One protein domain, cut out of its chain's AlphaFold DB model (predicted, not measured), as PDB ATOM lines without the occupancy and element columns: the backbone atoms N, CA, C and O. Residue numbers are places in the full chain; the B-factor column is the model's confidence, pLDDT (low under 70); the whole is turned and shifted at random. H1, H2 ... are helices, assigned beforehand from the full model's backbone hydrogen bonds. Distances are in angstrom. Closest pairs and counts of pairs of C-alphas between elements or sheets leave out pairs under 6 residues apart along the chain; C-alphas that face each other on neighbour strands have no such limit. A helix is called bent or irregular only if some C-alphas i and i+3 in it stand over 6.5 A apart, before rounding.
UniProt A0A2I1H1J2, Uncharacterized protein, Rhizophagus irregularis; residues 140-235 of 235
ATOM      1  N   ASP A 140     116.737  73.620  60.821       93.69
ATOM      2  CA  ASP A 140     117.385  74.413  61.877       93.69
ATOM      3  C   ASP A 140     117.825  73.544  63.060       93.69
ATOM      4  O   ASP A 140     118.709  73.915  63.824       93.69
ATOM      5  N   LYS A 141     117.229  72.354  63.195       92.81
ATOM      6  CA  LYS A 141     117.615  71.346  64.192       92.81
ATOM      7  C   LYS A 141     118.725  70.419  63.691       92.81
ATOM      8  O   LYS A 141     119.146  69.531  64.431       92.81
ATOM      9  N   MET A 142     119.167  70.604  62.447       93.88
ATOM     10  CA  MET A 142     120.197  69.796  61.810       93.88
ATOM     11  C   MET A 142     121.584  70.423  62.035       93.88
ATOM     12  O   MET A 142     121.698  71.652  61.938       93.88
ATOM     13  N   PRO A 143     122.632  69.622  62.317       95.31
ATOM     14  CA  PRO A 143     124.007  70.112  62.378       95.31
ATOM     15  C   PRO A 143     124.364  70.903  61.120       95.31
ATOM     16  O   PRO A 143     123.907  70.564  60.026       95.31
ATOM     17  N   HIS A 144     125.154  71.968  61.270       96.25
ATOM     18  CA  HIS A 144     125.439  72.879  60.161       96.25
ATOM     19  C   HIS A 144     126.061  72.159  58.964       96.25
ATOM     20  O   HIS A 144     125.552  72.304  57.855       96.25
ATOM     21  N   ASP A 145     127.073  71.329  59.203       96.62
ATOM     22  CA  ASP A 145     127.781  70.606  58.145       96.62
ATOM     23  C   ASP A 145     126.861  69.624  57.421       96.62
ATOM     24  O   ASP A 145     126.833  69.581  56.192       96.62
ATOM     25  N   LEU A 146     126.018  68.901  58.171       95.88
ATOM     26  CA  LEU A 146     125.012  68.011  57.592       95.88
ATOM     27  C   LEU A 146     124.000  68.801  56.750       95.88
ATOM     28  O   LEU A 146     123.576  68.348  55.685       95.88
ATOM     29  N   ARG A 147     123.607  69.998  57.209       97.12
ATOM     30  CA  ARG A 147     122.685  70.892  56.493       97.12
ATOM     31  C   ARG A 147     123.285  71.410  55.198       97.12
ATOM     32  O   ARG A 147     122.578  71.433  54.192       97.12
ATOM     33  N   GLU A 148     124.553  71.794  55.207       97.81
ATOM     34  CA  GLU A 148     125.242  72.240  53.997       97.81
ATOM     35  C   GLU A 148     125.480  71.089  53.022       97.81
ATOM     36  O   GLU A 148     125.225  71.257  51.829       97.81
ATOM     37  N   ALA A 149     125.860  69.908  53.514       98.06
ATOM     38  CA  ALA A 149     125.974  68.708  52.692       98.06
ATOM     39  C   ALA A 149     124.640  68.378  52.002       98.06
ATOM     40  O   ALA A 149     124.601  68.236  50.781       98.06
ATOM     41  N   LEU A 150     123.528  68.376  52.750       97.94
ATOM     42  CA  LEU A 150     122.198  68.162  52.176       97.94
ATOM     43  C   LEU A 150     121.825  69.255  51.166       97.94
ATOM     44  O   LEU A 150     121.268  68.961  50.112       97.94
ATOM     45  N   ARG A 151     122.147  70.524  51.444       98.06
ATOM     46  CA  ARG A 151     121.870  71.632  50.517       98.06
ATOM     47  C   ARG A 151     122.618  71.462  49.193       98.06
ATOM     48  O   ARG A 151     122.055  71.759  48.136       98.06
ATOM     49  N   LEU A 152     123.876  71.026  49.241       98.00
ATOM     50  CA  LEU A 152     124.681  70.749  48.052       98.00
ATOM     51  C   LEU A 152     124.137  69.548  47.278       98.00
ATOM     52  O   LEU A 152     123.997  69.644  46.061       98.00
ATOM     53  N   GLU A 153     123.748  68.488  47.982       98.00
ATOM     54  CA  GLU A 153     123.144  67.297  47.386       98.00
ATOM     55  C   GLU A 153     121.833  67.640  46.668       98.00
ATOM     56  O   GLU A 153     121.675  67.375  45.480       98.00
ATOM     57  N   VAL A 154     120.923  68.359  47.335       97.94
ATOM     58  CA  VAL A 154     119.669  68.847  46.733       97.94
ATOM     59  C   VAL A 154     119.952  69.740  45.520       97.94
ATOM     60  O   VAL A 154     119.278  69.627  44.497       97.94
ATOM     61  N   LYS A 155     120.960  70.623  45.588       97.38
ATOM     62  CA  LYS A 155     121.354  71.475  44.452       97.38
ATOM     63  C   LYS A 155     121.852  70.647  43.265       97.38
ATOM     64  O   LYS A 155     121.561  71.024  42.126       97.38
ATOM     65  N   TRP A 156     122.616  69.588  43.527       98.06
ATOM     66  CA  TRP A 156     123.130  68.672  42.514       98.06
ATOM     67  C   TRP A 156     122.007  67.831  41.899       98.06
ATOM     68  O   TRP A 156     121.870  67.810  40.682       98.06
ATOM     69  N   LEU A 157     121.115  67.254  42.705       97.12
ATOM     70  CA  LEU A 157     119.945  66.523  42.204       97.12
ATOM     71  C   LEU A 157     119.049  67.420  41.338       97.12
ATOM     72  O   LEU A 157     118.679  67.043  40.229       97.12
ATOM     73  N   LEU A 158     118.796  68.661  41.772       95.94
ATOM     74  CA  LEU A 158     118.042  69.653  40.992       95.94
ATOM     75  C   LEU A 158     118.675  69.999  39.636       95.94
ATOM     76  O   LEU A 158     117.970  70.483  38.751       95.94
ATOM     77  N   SER A 159     119.992  69.847  39.461       94.75
ATOM     78  CA  SER A 159     120.637  70.135  38.172       94.75
ATOM     79  C   SER A 159     120.470  69.001  37.159       94.75
ATOM     80  O   SER A 159     120.659  69.244  35.968       94.75
ATOM     81  N   ARG A 160     120.089  67.805  37.623       95.56
ATOM     82  CA  ARG A 160     119.918  66.597  36.811       95.56
ATOM     83  C   ARG A 160     118.509  66.431  36.239       95.56
ATOM     84  O   ARG A 160     118.332  65.611  35.342       95.56
ATOM     85  N   PHE A 161     117.529  67.192  36.728       94.06
ATOM     86  CA  PHE A 161     116.166  67.134  36.195       94.06
ATOM     87  C   PHE A 161     116.134  67.495  34.704       94.06
ATOM     88  O   PHE A 161     116.849  68.416  34.282       94.06
ATOM     89  N   PRO A 162     115.297  66.796  33.916       92.88
ATOM     90  CA  PRO A 162     115.074  67.138  32.519       92.88
ATOM     91  C   PRO A 162     114.416  68.524  32.411       92.88
ATOM     92  O   PRO A 162     113.950  69.094  33.401       92.88
ATOM     93  N   ASN A 163     114.437  69.123  31.219       90.19
ATOM     94  CA  ASN A 163     114.015  70.519  31.050       90.19
ATOM     95  C   ASN A 163     112.524  70.722  31.348       90.19
ATOM     96  O   ASN A 163     112.145  71.801  31.794       90.19
ATOM     97  N   GLU A 164     111.719  69.693  31.109       89.62
ATOM     98  CA  GLU A 164     110.276  69.641  31.322       89.62
ATOM     99  C   GLU A 164     109.932  69.731  32.813       89.62
ATOM    100  O   GLU A 164     109.035  70.478  33.194       89.62
ATOM    101  N   ASP A 165     110.711  69.054  33.661       91.31
ATOM    102  CA  ASP A 165     110.491  69.016  35.112       91.31
ATOM    103  C   ASP A 165     111.252  70.111  35.865       91.31
ATOM    104  O   ASP A 165     111.186  70.219  37.096       91.31
ATOM    105  N   LYS A 166     112.006  70.939  35.144       93.44
ATOM    106  CA  LYS A 166     112.840  71.976  35.736       93.44
ATOM    107  C   LYS A 166     111.994  73.156  36.196       93.44
ATOM    108  O   LYS A 166     111.164  73.682  35.464       93.44
ATOM    109  N   LEU A 167     112.302  73.658  37.390       94.44
ATOM    110  CA  LEU A 167     111.648  74.846  37.938       94.44
ATOM    111  C   LEU A 167     111.759  76.062  37.014       94.44
ATOM    112  O   LEU A 167     112.864  76.478  36.638       94.44
ATOM    113  N   ASN A 168     110.618  76.692  36.733       93.94
ATOM    114  CA  ASN A 168     110.570  77.912  35.941       93.94
ATOM    115  C   ASN A 168     110.994  79.107  36.804       93.94
ATOM    116  O   ASN A 168     110.487  79.336  37.902       93.94
ATOM    117  N   LEU A 169     111.925  79.913  36.294       94.69
ATOM    118  CA  LEU A 169     112.389  81.124  36.981       94.69
ATOM    119  C   LEU A 169     111.476  82.335  36.738       94.69
ATOM    120  O   LEU A 169     111.615  83.359  37.413       94.69
ATOM    121  N   ASN A 170     110.555  82.259  35.772       93.75
ATOM    122  CA  ASN A 170     109.593  83.332  35.518       93.75
ATOM    123  C   ASN A 170     108.441  83.315  36.537       93.75
ATOM    124  O   ASN A 170     107.999  84.378  36.981       93.75
ATOM    125  N   GLU A 171     108.031  82.127  36.967       94.31
ATOM    126  CA  GLU A 171     106.963  81.908  37.945       94.31
ATOM    127  C   GLU A 171     107.490  81.985  39.388       94.31
ATOM    128  O   GLU A 171     108.703  81.977  39.639       94.31
ATOM    129  N   THR A 172     106.592  82.182  40.353       94.69
ATOM    130  CA  THR A 172     106.923  82.048  41.778       94.69
ATOM    131  C   THR A 172     106.964  80.577  42.172       94.69
ATOM    132  O   THR A 172     106.464  79.717  41.454       94.69
ATOM    133  N   PHE A 173     107.576  80.283  43.317       95.62
ATOM    134  CA  PHE A 173     107.651  78.913  43.810       95.62
ATOM    135  C   PHE A 173     106.258  78.364  44.146       95.62
ATOM    136  O   PHE A 173     105.942  77.222  43.844       95.62
ATOM    137  N   GLU A 174     105.400  79.224  44.697       95.38
ATOM    138  CA  GLU A 174     104.015  78.922  45.056       95.38
ATOM    139  C   GLU A 174     103.141  78.648  43.830       95.38
ATOM    140  O   GLU A 174     102.250  77.817  43.900       95.38
ATOM    141  N   GLN A 175     103.407  79.303  42.693       97.19
ATOM    142  CA  GLN A 175     102.680  79.045  41.444       97.19
ATOM    143  C   GLN A 175     102.940  77.642  40.885       97.19
ATOM    144  O   GLN A 175     102.130  77.136  40.117       97.19
ATOM    145  N   GLN A 176     104.059  77.025  41.265       96.12
ATOM    146  CA  GLN A 176     104.465  75.697  40.812       96.12
ATOM    147  C   GLN A 176     104.481  74.688  41.967       96.12
ATOM    148  O   GLN A 176     105.169  73.671  41.879       96.12
ATOM    149  N   SER A 177     103.763  74.964  43.064       95.62
ATOM    150  CA  SER A 177     103.813  74.149  44.284       95.62
ATOM    151  C   SER A 177     103.421  72.698  44.046       95.62
ATOM    152  O   SER A 177     104.020  71.806  44.642       95.62
ATOM    153  N   ASP A 178     102.446  72.462  43.174       96.62
ATOM    154  CA  ASP A 178     101.921  71.123  42.906       96.62
ATOM    155  C   ASP A 178     102.984  70.292  42.184       96.62
ATOM    156  O   ASP A 178     103.393  69.247  42.681       96.62
ATOM    157  N   HIS A 179     103.576  70.846  41.120       95.56
ATOM    158  CA  HIS A 179     104.725  70.252  40.424       95.56
ATOM    159  C   HIS A 179     105.913  69.999  41.362       95.56
ATOM    160  O   HIS A 179     106.546  68.943  41.336       95.56
ATOM    161  N   VAL A 180     106.213  70.957  42.244       97.06
ATOM    162  CA  VAL A 180     107.272  70.804  43.250       97.06
ATOM    163  C   VAL A 180     106.986  69.630  44.177       97.06
ATOM    164  O   VAL A 180     107.883  68.828  44.424       97.06
ATOM    165  N   ASN A 181     105.779  69.553  44.729       96.88
ATOM    166  CA  ASN A 181     105.434  68.569  45.747       96.88
ATOM    167  C   ASN A 181     105.283  67.167  45.162       96.88
ATOM    168  O   ASN A 181     105.759  66.217  45.777       96.88
ATOM    169  N   GLU A 182     104.644  67.049  44.000       96.38
ATOM    170  CA  GLU A 182     104.303  65.769  43.378       96.38
ATOM    171  C   GLU A 182     105.464  65.173  42.586       96.38
ATOM    172  O   GLU A 182     105.624  63.957  42.568       96.38
ATOM    173  N   ILE A 183     106.304  66.004  41.965       96.12
ATOM    174  CA  ILE A 183     107.378  65.518  41.091       96.12
ATOM    175  C   ILE A 183     108.735  65.747  41.747       96.12
ATOM    176  O   ILE A 183     109.456  64.800  42.064       96.12
ATOM    177  N   ILE A 184     109.092  67.006  41.995       97.31
ATOM    178  CA  ILE A 184     110.474  67.358  42.345       97.31
ATOM    179  C   ILE A 184     110.863  66.839  43.735       97.31
ATOM    180  O   ILE A 184     111.910  66.209  43.892       97.31
ATOM    181  N   VAL A 185     110.046  67.104  44.757       97.75
ATOM    182  CA  VAL A 185     110.317  66.687  46.140       97.75
ATOM    183  C   VAL A 185     110.338  65.169  46.243       97.75
ATOM    184  O   VAL A 185     111.249  64.642  46.879       97.75
ATOM    185  N   LEU A 186     109.384  64.472  45.617       97.00
ATOM    186  CA  LEU A 186     109.340  63.009  45.649       97.00
ATOM    187  C   LEU A 186     110.581  62.399  44.995       97.00
ATOM    188  O   LEU A 186     111.259  61.599  45.636       97.00
ATOM    189  N   ALA A 187     110.944  62.846  43.791       97.19
ATOM    190  CA  ALA A 187     112.116  62.333  43.085       97.19
ATOM    191  C   ALA A 187     113.431  62.602  43.845       97.19
ATOM    192  O   ALA A 187     114.312  61.739  43.909       97.19
ATOM    193  N   ILE A 188     113.568  63.776  44.475       97.62
ATOM    194  CA  ILE A 188     114.734  64.081  45.318       97.62
ATOM    195  C   ILE A 188     114.748  63.192  46.562       97.62
ATOM    196  O   ILE A 188     115.780  62.605  46.870       97.62
ATOM    197  N   MET A 189     113.623  63.054  47.265       97.25
ATOM    198  CA  MET A 189     113.519  62.203  48.456       97.25
ATOM    199  C   MET A 189     113.796  60.723  48.166       97.25
ATOM    200  O   MET A 189     114.328  60.026  49.030       97.25
ATOM    201  N   GLU A 190     113.443  60.238  46.975       96.69
ATOM    202  CA  GLU A 190     113.761  58.885  46.512       96.69
ATOM    203  C   GLU A 190     115.256  58.714  46.212       96.69
ATOM    204  O   GLU A 190     115.840  57.684  46.544       96.69
ATOM    205  N   SER A 191     115.887  59.749  45.653       96.31
ATOM    206  CA  SER A 191     117.313  59.744  45.300       96.31
ATOM    207  C   SER A 191     118.245  59.987  46.494       96.31
ATOM    208  O   SER A 191     119.427  59.652  46.433       96.31
ATOM    209  N   LEU A 192     117.747  60.598  47.573       96.19
ATOM    210  CA  LEU A 192     118.547  60.913  48.754       96.19
ATOM    211  C   LEU A 192     118.919  59.654  49.539       96.19
ATOM    212  O   LEU A 192     118.094  58.785  49.826       96.19
ATOM    213  N   ASN A 193     120.172  59.604  49.993       94.94
ATOM    214  CA  ASN A 193     120.605  58.562  50.907       94.94
ATOM    215  C   ASN A 193     120.007  58.792  52.307       94.94
ATOM    216  O   ASN A 193     120.483  59.639  53.061       94.94
ATOM    217  N   LYS A 194     118.997  57.996  52.668       92.94
ATOM    218  CA  LYS A 194     118.260  58.099  53.941       92.94
ATOM    219  C   LYS A 194     119.084  57.717  55.174       92.94
ATOM    220  O   LYS A 194     118.701  58.095  56.278       92.94
ATOM    221  N   THR A 195     120.196  56.992  55.013       91.62
ATOM    222  CA  THR A 195     121.092  56.667  56.137       91.62
ATOM    223  C   THR A 195     121.986  57.849  56.500       91.62
ATOM    224  O   THR A 195     122.294  58.042  57.671       91.62
ATOM    225  N   ILE A 196     122.351  58.666  55.508       93.88
ATOM    226  CA  ILE A 196     123.142  59.890  55.693       93.88
ATOM    227  C   ILE A 196     122.224  61.074  56.022       93.88
ATOM    228  O   ILE A 196     122.512  61.858  56.921       93.88
ATOM    229  N   PHE A 197     121.103  61.193  55.308       96.06
ATOM    230  CA  PHE A 197     120.149  62.294  55.417       96.06
ATOM    231  C   PHE A 197     118.766  61.789  55.860       96.06
ATOM    232  O   PHE A 197     117.839  61.718  55.048       96.06
ATOM    233  N   PRO A 198     118.584  61.453  57.147       94.94
ATOM    234  CA  PRO A 198     117.282  61.086  57.700       94.94
ATOM    235  C   PRO A 198     116.401  62.337  57.865       94.94
ATOM    236  O   PRO A 198     116.251  62.875  58.960       94.94
ATOM    237  N   VAL A 199     115.850  62.855  56.766       97.12
ATOM    238  CA  VAL A 199     115.094  64.117  56.742       97.12
ATOM    239  C   VAL A 199     113.662  63.939  56.253       97.12
ATOM    240  O   VAL A 199     113.374  63.085  55.421       97.12
ATOM    241  N   ALA A 200     112.761  64.793  56.736       96.50
ATOM    242  CA  ALA A 200     111.392  64.866  56.232       96.50
ATOM    243  C   ALA A 200     111.298  65.617  54.894       96.50
ATOM    244  O   ALA A 200     112.032  66.579  54.661       96.50
ATOM    245  N   ASN A 201     110.288  65.287  54.077       97.00
ATOM    246  CA  ASN A 201     109.987  65.975  52.810       97.00
ATOM    247  C   ASN A 201     109.923  67.502  52.969       97.00
ATOM    248  O   ASN A 201     110.419  68.243  52.127       97.00
ATOM    249  N   LYS A 202     109.365  67.982  54.090       96.81
ATOM    250  CA  LYS A 202     109.272  69.415  54.416       96.81
ATOM    251  C   LYS A 202     110.641  70.105  54.456       96.81
ATOM    252  O   LYS A 202     110.757  71.263  54.053       96.81
ATOM    253  N   VAL A 203     111.679  69.411  54.927       97.81
ATOM    254  CA  VAL A 203     113.054  69.933  54.957       97.81
ATOM    255  C   VAL A 203     113.554  70.131  53.532       97.81
ATOM    256  O   VAL A 203     113.987  71.233  53.193       97.81
ATOM    257  N   VAL A 204     113.411  69.113  52.681       98.06
ATOM    258  CA  VAL A 204     113.805  69.172  51.267       98.06
ATOM    259  C   VAL A 204     113.030  70.256  50.520       98.06
ATOM    260  O   VAL A 204     113.650  71.109  49.889       98.06
ATOM    261  N   TYR A 205     111.706  70.317  50.685       98.00
ATOM    262  CA  TYR A 205     110.864  71.385  50.138       98.00
ATOM    263  C   TYR A 205     111.406  72.775  50.498       98.00
ATOM    264  O   TYR A 205     111.594  73.625  49.628       98.00
ATOM    265  N   SER A 206     111.740  72.999  51.774       97.25
ATOM    266  CA  SER A 206     112.273  74.288  52.231       97.25
ATOM    267  C   SER A 206     113.624  74.646  51.596       97.25
ATOM    268  O   SER A 206     113.899  75.823  51.343       97.25
ATOM    269  N   MET A 207     114.470  73.649  51.313       97.25
ATOM    270  CA  MET A 207     115.755  73.853  50.644       97.25
ATOM    271  C   MET A 207     115.570  74.188  49.169       97.25
ATOM    272  O   MET A 207     116.174  75.147  48.687       97.25
ATOM    273  N   ILE A 208     114.702  73.451  48.471       97.88
ATOM    274  CA  ILE A 208     114.356  73.726  47.073       97.88
ATOM    275  C   ILE A 208     113.783  75.142  46.955       97.88
ATOM    276  O   ILE A 208     114.231  75.904  46.098       97.88
ATOM    277  N   HIS A 209     112.877  75.528  47.857       97.69
ATOM    278  CA  HIS A 209     112.302  76.870  47.880       97.69
ATOM    279  C   HIS A 209     113.390  77.947  48.009       97.69
ATOM    280  O   HIS A 209     113.457  78.879  47.205       97.69
ATOM    281  N   SER A 210     114.305  77.796  48.973       96.25
ATOM    282  CA  SER A 210     115.410  78.742  49.164       96.25
ATOM    283  C   SER A 210     116.319  78.840  47.935       96.25
ATOM    284  O   SER A 210     116.756  79.934  47.574       96.25
ATOM    285  N   LEU A 211     116.612  77.708  47.286       96.38
ATOM    286  CA  LEU A 211     117.443  77.657  46.083       96.38
ATOM    287  C   LEU A 211     116.750  78.317  44.885       96.38
ATOM    288  O   LEU A 211     117.393  79.058  44.139       96.38
ATOM    289  N   HIS A 212     115.452  78.068  44.698       96.94
ATOM    290  CA  HIS A 212     114.656  78.693  43.642       96.94
ATOM    291  C   HIS A 212     114.603  80.204  43.812       96.94
ATOM    292  O   HIS A 212     114.903  80.930  42.865       96.94
ATOM    293  N   ARG A 213     114.310  80.671  45.032       96.19
ATOM    294  CA  ARG A 213     114.249  82.096  45.353       96.19
ATOM    295  C   ARG A 213     115.536  82.813  44.941       96.19
ATOM    296  O   ARG A 213     115.464  83.793  44.202       96.19
ATOM    297  N   HIS A 214     116.695  82.288  45.342       95.69
ATOM    298  CA  HIS A 214     117.993  82.862  44.978       95.69
ATOM    299  C   HIS A 214     118.202  82.898  43.458       95.69
ATOM    300  O   HIS A 214     118.488  83.950  42.888       95.69
ATOM    301  N   ARG A 215     117.986  81.767  42.769       94.81
ATOM    302  CA  ARG A 215     118.143  81.679  41.305       94.81
ATOM    303  C   ARG A 215     117.217  82.644  40.567       94.81
ATOM    304  O   ARG A 215     117.589  83.210  39.539       94.81
ATOM    305  N   ARG A 216     115.999  82.836  41.071       95.31
ATOM    306  CA  ARG A 216     115.017  83.754  40.496       95.31
ATOM    307  C   ARG A 216     115.418  85.213  40.692       95.31
ATOM    308  O   ARG A 216     115.248  86.010  39.770       95.31
ATOM    309  N   GLU A 217     115.936  85.571  41.862       95.12
ATOM    310  CA  GLU A 217     116.469  86.911  42.129       95.12
ATOM    311  C   GLU A 217     117.641  87.224  41.181       95.12
ATOM    312  O   GLU A 217     117.600  88.236  40.475       95.12
ATOM    313  N   GLU A 218     118.600  86.306  41.036       93.81
ATOM    314  CA  GLU A 218     119.708  86.424  40.073       93.81
ATOM    315  C   GLU A 218     119.216  86.555  38.625       93.81
ATOM    316  O   GLU A 218     119.692  87.396  37.859       93.81
ATOM    317  N   TYR A 219     118.218  85.758  38.241       93.44
ATOM    318  CA  TYR A 219     117.624  85.809  36.908       93.44
ATOM    319  C   TYR A 219     116.964  87.160  36.612       93.44
ATOM    320  O   TYR A 219     117.135  87.715  35.522       93.44
ATOM    321  N   LYS A 220     116.243  87.727  37.586       91.88
ATOM    322  CA  LYS A 220     115.630  89.057  37.466       91.88
ATOM    323  C   LYS A 220     116.678  90.160  37.364       91.88
ATOM    324  O   LYS A 220     116.509  91.067  36.551       91.88
ATOM    325  N   LEU A 221     117.755  90.074  38.146       92.25
ATOM    326  CA  LEU A 221     118.881  91.006  38.054       92.25
ATOM    327  C   LEU A 221     119.527  90.944  36.668       92.25
ATOM    328  O   LEU A 221     119.696  91.975  36.019       92.25
ATOM    329  N   LYS A 222     119.781  89.734  36.155       91.62
ATOM    330  CA  LYS A 222     120.337  89.533  34.812       91.62
ATOM    331  C   LYS A 222     119.430  90.103  33.719       91.62
ATOM    332  O   LYS A 222     119.925  90.776  32.820       91.62
ATOM    333  N   LYS A 223     118.112  89.905  33.813       87.38
ATOM    334  CA  LYS A 223     117.129  90.471  32.869       87.38
ATOM    335  C   LYS A 223     117.069  92.000  32.878       87.38
ATOM    336  O   LYS A 223     116.746  92.591  31.855       87.38
ATOM    337  N   ARG A 224     117.358  92.636  34.014       89.00
ATOM    338  CA  ARG A 224     117.398  94.102  34.153       89.00
ATOM    339  C   ARG A 224     118.770  94.703  33.847       89.00
ATOM    340  O   ARG A 224     118.909  95.922  33.882       89.00
ATOM    341  N   SER A 225     119.780  93.876  33.575       87.62
ATOM    342  CA  SER A 225     121.125  94.370  33.290       87.62
ATOM    343  C   SER A 225     121.158  95.164  31.973       87.62
ATOM    344  O   SER A 225     120.494  94.767  31.008       87.62
ATOM    345  N   PRO A 226     121.947  96.253  31.892       79.56
ATOM    346  CA  PRO A 226     122.104  97.026  30.659       79.56
ATOM    347  C   PRO A 226     122.582  96.166  29.487       79.56
ATOM    348  O   PRO A 226     122.115  96.346  28.370       79.56
ATOM    349  N   GLU A 227     123.455  95.190  29.754       83.69
ATOM    350  CA  GLU A 227     123.960  94.242  28.757       83.69
ATOM    351  C   GLU A 227     122.833  93.399  28.146       83.69
ATOM    352  O   GLU A 227     122.768  93.223  26.929       83.69
ATOM    353  N   PHE A 228     121.909  92.898  28.973       80.25
ATOM    354  CA  PHE A 228     120.765  92.141  28.474       80.25
ATOM    355  C   PHE A 228     119.819  93.026  27.656       80.25
ATOM    356  O   PHE A 228     119.367  92.600  26.597       80.25
ATOM    357  N   ILE A 229     119.547  94.251  28.115       82.69
ATOM    358  CA  ILE A 229     118.662  95.201  27.424       82.69
ATOM    359  C   ILE A 229     119.255  95.620  26.072       82.69
ATOM    360  O   ILE A 229     118.566  95.548  25.058       82.69
ATOM    361  N   ASP A 230     120.538  95.980  26.026       81.06
ATOM    362  CA  ASP A 230     121.249  96.312  24.786       81.06
ATOM    363  C   ASP A 230     121.241  95.127  23.806       81.06
ATOM    364  O   ASP A 230     120.928  95.285  22.629       81.06
ATOM    365  N   LYS A 231     121.463  93.900  24.297       84.25
ATOM    366  CA  LYS A 231     121.392  92.690  23.465       84.25
ATOM    367  C   LYS A 231     119.996  92.419  22.896       84.25
ATOM    368  O   LYS A 231     119.907  91.881  21.794       84.25
ATOM    369  N   GLN A 232     118.928  92.743  23.627       80.94
ATOM    370  CA  GLN A 232     117.559  92.641  23.105       80.94
ATOM    371  C   GLN A 232     117.273  93.738  22.074       80.94
ATOM    372  O   GLN A 232     116.699  93.437  21.039       80.94
ATOM    373  N   ASN A 233     117.727  94.971  22.314       79.25
ATOM    374  CA  ASN A 233     117.486  96.115  21.425       79.25
ATOM    375  C   ASN A 233     118.281  96.067  20.107       79.25
ATOM    376  O   ASN A 233     117.945  96.780  19.168       79.25
ATOM    377  N   ARG A 234     119.354  95.268  20.036       80.38
ATOM    378  CA  ARG A 234     120.142  95.047  18.808       80.38
ATOM    379  C   ARG A 234     119.578  93.962  17.881       80.38
ATOM    380  O   ARG A 234     120.166  93.732  16.826       80.38
ATOM    381  N   ARG A 235     118.527  93.249  18.290       59.00
ATOM    382  CA  ARG A 235     117.838  92.239  17.474       59.00
ATOM    383  C   ARG A 235     116.614  92.842  16.808       59.00
ATOM    384  O   ARG A 235     116.333  92.403  15.677       59.00
TER     385      ARG A 235
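What this domain is: This is residues 140 to 235 of the 235 residues of an uncharacterized protein of Rhizophagus irregularis (UniProt A0A2I1H1J2). A long helix, H3, is crossed near its start by H1 and H2, the three making a small body, while residues 221 to 235, holding the end of H3 and the short H4, stick out as an arm. Printed are 96 residues with four named helices, H1 to H4, and no named strand: all helix, loose, radius of gyration of the C-alphas 15.8 A, spans 54 by 27 by 21 A.

Where its parts are: H3, residues 201 to 224, is 34.6 A long. H1, residues 144 to 160, 24.8 A, begins at C-alpha (125.439, 72.879, 60.161). H2, residues 174 to 191, 23.3 A, is irregular, with C-alphas 175 and 178 8.1 A apart. H4, residues 226 to 233, ends at C-alpha (117.486, 96.115, 21.425).

How they stand to each other: H3 touches H2 at C-alphas Tyr 205 and Val 185, the closest, 6.2 A, a steep tilt of 55 degrees, opposite ways. H1 touches H3, closest C-alphas Arg 151 and Met 207, 6.5 A. O i to N i+4 pairs are within hydrogen-bond range throughout H3 and H4, 12 of 13 in H1, 10 of 14 in H2.

The domain as a whole: The printed part has no cut. The H1 to H2 link is long. Residue 235 alone is under pLDDT 70.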